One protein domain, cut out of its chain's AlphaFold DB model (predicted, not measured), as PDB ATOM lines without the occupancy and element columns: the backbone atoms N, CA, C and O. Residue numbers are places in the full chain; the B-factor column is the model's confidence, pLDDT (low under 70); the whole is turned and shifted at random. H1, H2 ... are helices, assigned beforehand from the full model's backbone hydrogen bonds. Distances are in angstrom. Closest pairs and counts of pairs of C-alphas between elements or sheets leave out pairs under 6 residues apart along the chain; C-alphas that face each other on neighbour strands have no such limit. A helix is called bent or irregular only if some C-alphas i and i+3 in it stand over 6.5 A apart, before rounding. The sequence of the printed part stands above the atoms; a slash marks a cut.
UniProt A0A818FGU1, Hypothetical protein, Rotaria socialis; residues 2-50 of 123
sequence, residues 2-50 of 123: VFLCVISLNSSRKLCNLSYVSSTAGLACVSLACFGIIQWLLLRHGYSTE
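AT A GLANCE: This is residues 2 to 50 of the 123 residues of the protein "Hypothetical protein" of Rotaria socialis (UniProt A0A818FGU1). One long, straight helix, H2, makes nearly the whole length of a rod, and the short helix H1 is folded back beside its first part by the loop of residues 6 to 12. At the other end the last residues, 45 to 50, turn back as a short tail, on the opposite side of H2 from H1. The printed part has 49 residues with two named helices, H1 then H2, and no named strand; the class is all helix. It is extended, with a radius of gyration of the C-alphas of 17.3 A, and the C-alphas span 52 by 17 by 7 A.

IN THESE COORDINATES: H1 is residues 2 to 5, beginning at C-alpha 2 at (596.413, 465.937, 398.837). H2 is residues 13 to 44 and measures 46.9 A from its first to its last C-alpha. It begins at C-alpha 13 at (605.063, 466.437, 381.061) and ends at C-alpha 44 at (564.862, 480.679, 400.568). Neither helix is bent or irregular.

HOW THE PARTS SIT: H1 and H2 are close but not clearly touching, with 1 pair of C-alphas within 8 A. This closest pair, the C-alphas of Leu 4 and Ser 19, is 7.6 A apart. Residues 9 to 14 stand free, of which 13 and 14 belong to H2, and so do residues 24 to 38 of H2. In H2, 27 of 28 O i to N i+4 pairs are within hydrogen-bond range; H1 is too short for such a pair, and its 1 O i to N i+3 pair is not within range.

THE WHOLE: The C-alphas of Asn 10 and Gly 46, the two farthest apart, are 52.3 A apart. The printed part has no cut, and the link from H1 to H2, 7 residues, is short. The mean pLDDT of the printed part is 75.4; residues 2 to 16 are under 70.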
ATOM      1  N   VAL A   2     595.864 467.242 398.387       45.06
ATOM      2  CA  VAL A   2     596.413 465.937 398.837       45.06
ATOM      3  C   VAL A   2     596.294 464.816 397.785       45.06
ATOM      4  O   VAL A   2     597.222 464.036 397.621       45.06
ATOM      5  N   PHE A   3     595.216 464.785 396.992       46.00
ATOM      6  CA  PHE A   3     594.997 463.735 395.980       46.00
ATOM      7  C   PHE A   3     595.928 463.802 394.750       46.00
ATOM      8  O   PHE A   3     596.023 462.835 394.003       46.00
ATOM      9  N   LEU A   4     596.628 464.921 394.529       51.66
ATOM     10  CA  LEU A   4     597.445 465.144 393.325       51.66
ATOM     11  C   LEU A   4     598.947 464.955 393.554       51.66
ATOM     12  O   LEU A   4     599.676 464.666 392.608       51.66
ATOM     13  N   CYS A   5     599.403 465.045 394.808       48.72
ATOM     14  CA  CYS A   5     600.803 464.805 395.171       48.72
ATOM     15  C   CYS A   5     601.229 463.356 394.857       48.72
ATOM     16  O   CYS A   5     602.331 463.120 394.368       48.72
ATOM     17  N   VAL A   6     600.314 462.391 395.019       52.41
ATOM     18  CA  VAL A   6     600.575 460.955 394.794       52.41
ATOM     19  C   VAL A   6     600.812 460.616 393.312       52.41
ATOM     20  O   VAL A   6     601.570 459.702 393.007       52.41
ATOM     21  N   ILE A   7     600.229 461.371 392.373       54.78
ATOM     22  CA  ILE A   7     600.378 461.120 390.924       54.78
ATOM     23  C   ILE A   7     601.647 461.795 390.362       54.78
ATOM     24  O   ILE A   7     602.169 461.385 389.321       54.78
ATOM     25  N   SER A   8     602.176 462.810 391.054       49.78
ATOM     26  CA  SER A   8     603.249 463.682 390.555       49.78
ATOM     27  C   SER A   8     604.668 463.128 390.718       49.78
ATOM     28  O   SER A   8     605.599 463.704 390.160       49.78
ATOM     29  N   LEU A   9     604.865 462.024 391.446       52.59
ATOM     30  CA  LEU A   9     606.207 461.479 391.688       52.59
ATOM     31  C   LEU A   9     606.828 460.786 390.458       52.59
ATOM     32  O   LEU A   9     607.999 460.429 390.508       52.59
ATOM     33  N   ASN A  10     606.083 460.592 389.355       53.03
ATOM     34  CA  ASN A  10     606.609 459.897 388.169       53.03
ATOM     35  C   ASN A  10     605.926 460.239 386.821       53.03
ATOM     36  O   ASN A  10     605.908 459.422 385.899       53.03
ATOM     37  N   SER A  11     605.302 461.413 386.678       56.28
ATOM     38  CA  SER A  11     604.442 461.705 385.519       56.28
ATOM     39  C   SER A  11     605.131 462.516 384.413       56.28
ATOM     40  O   SER A  11     605.693 463.588 384.615       56.28
ATOM     41  N   SER A  12     605.021 461.997 383.187       60.72
ATOM     42  CA  SER A  12     605.436 462.652 381.944       60.72
ATOM     43  C   SER A  12     604.764 464.026 381.781       60.72
ATOM     44  O   SER A  12     603.584 464.172 382.101       60.72
ATOM     45  N   ARG A  13     605.475 465.016 381.214       56.56
ATOM     46  CA  ARG A  13     605.063 466.437 381.061       56.56
ATOM     47  C   ARG A  13     603.606 466.668 380.595       56.56
ATOM     48  O   ARG A  13     603.012 467.683 380.932       56.56
ATOM     49  N   LYS A  14     603.008 465.726 379.853       56.34
ATOM     50  CA  LYS A  14     601.613 465.780 379.367       56.34
ATOM     51  C   LYS A  14     600.557 465.532 380.459       56.34
ATOM     52  O   LYS A  14     599.498 466.151 380.426       56.34
ATOM     53  N   LEU A  15     600.837 464.654 381.424       57.28
ATOM     54  CA  LEU A  15     599.925 464.352 382.535       57.28
ATOM     55  C   LEU A  15     599.853 465.514 383.536       57.28
ATOM     56  O   LEU A  15     598.786 465.760 384.093       57.28
ATOM     57  N   CYS A  16     600.938 466.282 383.696       63.94
ATOM     58  CA  CYS A  16     600.924 467.521 384.480       63.94
ATOM     59  C   CYS A  16     599.966 468.566 383.898       63.94
ATOM     60  O   CYS A  16     599.204 469.163 384.652       63.94
ATOM     61  N   ASN A  17     599.930 468.739 382.571       75.50
ATOM     62  CA  ASN A  17     598.972 469.653 381.940       75.50
ATOM     63  C   ASN A  17     597.526 469.197 382.168       75.50
ATOM     64  O   ASN A  17     596.670 470.016 382.486       75.50
ATOM     65  N   LEU A  18     597.254 467.892 382.058       73.62
ATOM     66  CA  LEU A  18     595.918 467.352 382.314       73.62
ATOM     67  C   LEU A  18     595.497 467.541 383.779       73.62
ATOM     68  O   LEU A  18     594.376 467.963 384.036       73.62
ATOM     69  N   SER A  19     596.398 467.262 384.724       77.81
ATOM     70  CA  SER A  19     596.184 467.458 386.163       77.81
ATOM     71  C   SER A  19     595.934 468.928 386.516       77.81
ATOM     72  O   SER A  19     595.039 469.254 387.297       77.81
ATOM     73  N   TYR A  20     596.680 469.839 385.892       77.19
ATOM     74  CA  TYR A  20     596.475 471.274 386.045       77.19
ATOM     75  C   TYR A  20     595.105 471.716 385.506       77.19
ATOM     76  O   TYR A  20     594.347 472.395 386.203       77.19
ATOM     77  N   VAL A  21     594.746 471.285 384.293       83.06
ATOM     78  CA  VAL A  21     593.454 471.613 383.666       83.06
ATOM     79  C   VAL A  21     592.281 471.017 384.453       83.06
ATOM     80  O   VAL A  21     591.285 471.699 384.680       83.06
ATOM     81  N   SER A  22     592.387 469.775 384.926       83.38
ATOM     82  CA  SER A  22     591.322 469.144 385.715       83.38
ATOM     83  C   SER A  22     591.147 469.812 387.078       83.38
ATOM     84  O   SER A  22     590.017 470.007 387.526       83.38
ATOM     85  N   SER A  23     592.242 470.230 387.713       80.31
ATOM     86  CA  SER A  23     592.203 470.945 388.991       80.31
ATOM     87  C   SER A  23     591.564 472.320 388.856       80.31
ATOM     88  O   SER A  23     590.714 472.690 389.664       80.31
ATOM     89  N   THR A  24     591.948 473.074 387.825       82.25
ATOM     90  CA  THR A  24     591.382 474.403 387.555       82.25
ATOM     91  C   THR A  24     589.901 474.316 387.184       82.25
ATOM     92  O   THR A  24     589.095 475.057 387.747       82.25
ATOM     93  N   ALA A  25     589.510 473.358 386.339       86.56
ATOM     94  CA  ALA A  25     588.106 473.100 386.020       86.56
ATOM     95  C   ALA A  25     587.302 472.662 387.256       86.56
ATOM     96  O   ALA A  25     586.208 473.169 387.494       86.56
ATOM     97  N   GLY A  26     587.856 471.771 388.082       90.50
ATOM     98  CA  GLY A  26     587.223 471.326 389.323       90.50
ATOM     99  C   GLY A  26     586.980 472.480 390.295       90.50
ATOM    100  O   GLY A  26     585.875 472.620 390.816       90.50
ATOM    101  N   LEU A  27     587.973 473.351 390.492       87.31
ATOM    102  CA  LEU A  27     587.833 474.549 391.325       87.31
ATOM    103  C   LEU A  27     586.797 475.533 390.762       87.31
ATOM    104  O   LEU A  27     586.039 476.111 391.538       87.31
ATOM    105  N   ALA A  28     586.716 475.687 389.438       87.44
ATOM    106  CA  ALA A  28     585.686 476.505 388.798       87.44
ATOM    107  C   ALA A  28     584.273 475.921 388.994       87.44
ATOM    108  O   ALA A  28     583.329 476.650 389.287       87.44
ATOM    109  N   CYS A  29     584.115 474.601 388.897       90.94
ATOM    110  CA  CYS A  29     582.840 473.944 389.186       90.94
ATOM    111  C   CYS A  29     582.439 474.106 390.659       90.94
ATOM    112  O   CYS A  29     581.275 474.372 390.954       90.94
ATOM    113  N   VAL A  30     583.397 473.983 391.584       93.00
ATOM    114  CA  VAL A  30     583.158 474.194 393.019       93.00
ATOM    115  C   VAL A  30     582.748 475.637 393.297       93.00
ATOM    116  O   VAL A  30     581.793 475.855 394.039       93.00
ATOM    117  N   SER A  31     583.408 476.625 392.686       87.38
ATOM    118  CA  SER A  31     583.038 478.028 392.883       87.38
ATOM    119  C   SER A  31     581.628 478.317 392.360       87.38
ATOM    120  O   SER A  31     580.836 478.923 393.082       87.38
ATOM    121  N   LEU A  32     581.261 477.803 391.179       88.31
ATOM    122  CA  LEU A  32     579.896 477.897 390.645       88.31
ATOM    123  C   LEU A  32     578.864 477.223 391.560       88.31
ATOM    124  O   LEU A  32     577.810 477.804 391.822       88.31
ATOM    125  N   ALA A  33     579.167 476.034 392.085       91.75
ATOM    126  CA  ALA A  33     578.292 475.336 393.023       91.75
ATOM    127  C   ALA A  33     578.102 476.134 394.323       91.75
ATOM    128  O   ALA A  33     576.972 476.298 394.780       91.75
ATOM    129  N   CYS A  34     579.177 476.692 394.888       91.44
ATOM    130  CA  CYS A  34     579.110 477.563 396.063       91.44
ATOM    131  C   CYS A  34     578.240 478.799 395.808       91.44
ATOM    132  O   CYS A  34     577.365 479.098 396.622       91.44
ATOM    133  N   PHE A  35     578.425 479.486 394.676       87.25
ATOM    134  CA  PHE A  35     577.569 480.615 394.297       87.25
ATOM    135  C   PHE A  35     576.101 480.198 394.157       87.25
ATOM    136  O   PHE A  35     575.224 480.889 394.672       87.25
ATOM    137  N   GLY A  36     575.830 479.050 393.529       88.38
ATOM    138  CA  GLY A  36     574.480 478.500 393.399       88.38
ATOM    139  C   GLY A  36     573.826 478.187 394.748       88.38
ATOM    140  O   GLY A  36     572.662 478.526 394.956       88.38
ATOM    141  N   ILE A  37     574.576 477.609 395.690       92.31
ATOM    142  CA  ILE A  37     574.096 477.321 397.052       92.31
ATOM    143  C   ILE A  37     573.794 478.617 397.806       92.31
ATOM    144  O   ILE A  37     572.738 478.726 398.425       92.31
ATOM    145  N   ILE A  38     574.688 479.611 397.741       89.62
ATOM    146  CA  ILE A  38     574.472 480.922 398.368       89.62
ATOM    147  C   ILE A  38     573.207 481.569 397.795       89.62
ATOM    148  O   ILE A  38     572.331 481.973 398.555       89.62
ATOM    149  N   GLN A  39     573.066 481.599 396.469       86.94
ATOM    150  CA  GLN A  39     571.881 482.145 395.809       86.94
ATOM    151  C   GLN A  39     570.604 481.411 396.240       86.94
ATOM    152  O   GLN A  39     569.598 482.048 396.548       86.94
ATOM    153  N   TRP A  40     570.642 480.079 396.314       88.50
ATOM    154  CA  TRP A  40     569.517 479.270 396.780       88.50
ATOM    155  C   TRP A  40     569.139 479.576 398.237       88.50
ATOM    156  O   TRP A  40     567.954 479.719 398.549       88.50
ATOM    157  N   LEU A  41     570.125 479.742 399.124       91.25
ATOM    158  CA  LEU A  41     569.905 480.129 400.521       91.25
ATOM    159  C   LEU A  41     569.282 481.526 400.642       91.25
ATOM    160  O   LEU A  41     568.348 481.709 401.425       91.25
ATOM    161  N   LEU A  42     569.759 482.496 399.857       88.75
ATOM    162  CA  LEU A  42     569.213 483.857 399.836       88.75
ATOM    163  C   LEU A  42     567.758 483.871 399.353       88.75
ATOM    164  O   LEU A  42     566.905 484.484 400.001       88.75
ATOM    165  N   LEU A  43     567.459 483.137 398.276       88.31
ATOM    166  CA  LEU A  43     566.101 482.997 397.745       88.31
ATOM    167  C   LEU A  43     565.160 482.343 398.760       88.31
ATOM    168  O   LEU A  43     564.030 482.800 398.934       88.31
ATOM    169  N   ARG A  44     565.631 481.322 399.490       89.31
ATOM    170  CA  ARG A  44     564.862 480.679 400.568       89.31
ATOM    171  C   ARG A  44     564.496 481.656 401.690       89.31
ATOM    172  O   ARG A  44     563.462 481.481 402.325       89.31
ATOM    173  N   HIS A  45     565.325 482.669 401.928       88.50
ATOM    174  CA  HIS A  45     565.086 483.706 402.933       88.50
ATOM    175  C   HIS A  45     564.296 484.914 402.387       88.50
ATOM    176  O   HIS A  45     564.143 485.914 403.085       88.50
ATOM    177  N   GLY A  46     563.793 484.841 401.148       86.38
ATOM    178  CA  GLY A  46     562.984 485.890 400.521       86.38
ATOM    179  C   GLY A  46     563.787 487.002 399.835       86.38
ATOM    180  O   GLY A  46     563.190 487.924 399.278       86.38
ATOM    181  N   TYR A  47     565.121 486.924 399.807       82.38
ATOM    182  CA  TYR A  47     565.949 487.879 399.069       82.38
ATOM    183  C   TYR A  47     565.977 487.502 397.583       82.38
ATOM    184  O   TYR A  47     566.666 486.570 397.179       82.38
ATOM    185  N   SER A  48     565.219 488.233 396.757       70.69
ATOM    186  CA  SER A  48     565.175 488.040 395.292       70.69
ATOM    187  C   SER A  48     566.079 488.997 394.506       70.69
ATOM    188  O   SER A  48     566.055 489.005 393.276       70.69
ATOM    189  N   THR A  49     566.869 489.833 395.178       70.88
ATOM    190  CA  THR A  49     567.742 490.797 394.506       70.88
ATOM    191  C   THR A  49     569.016 490.131 393.997       70.88
ATOM    192  O   THR A  49     569.874 489.703 394.765       70.88
ATOM    193  N   GLU A  50     569.155 490.080 392.672       72.38
ATOM    194  CA  GLU A  50     570.419 489.762 392.009       72.38
ATOM    195  C   GLU A  50     571.482 490.806 392.394       72.38
ATOM    196  O   GLU A  50     571.221 492.014 392.379       72.38
TER     197      GLU A  50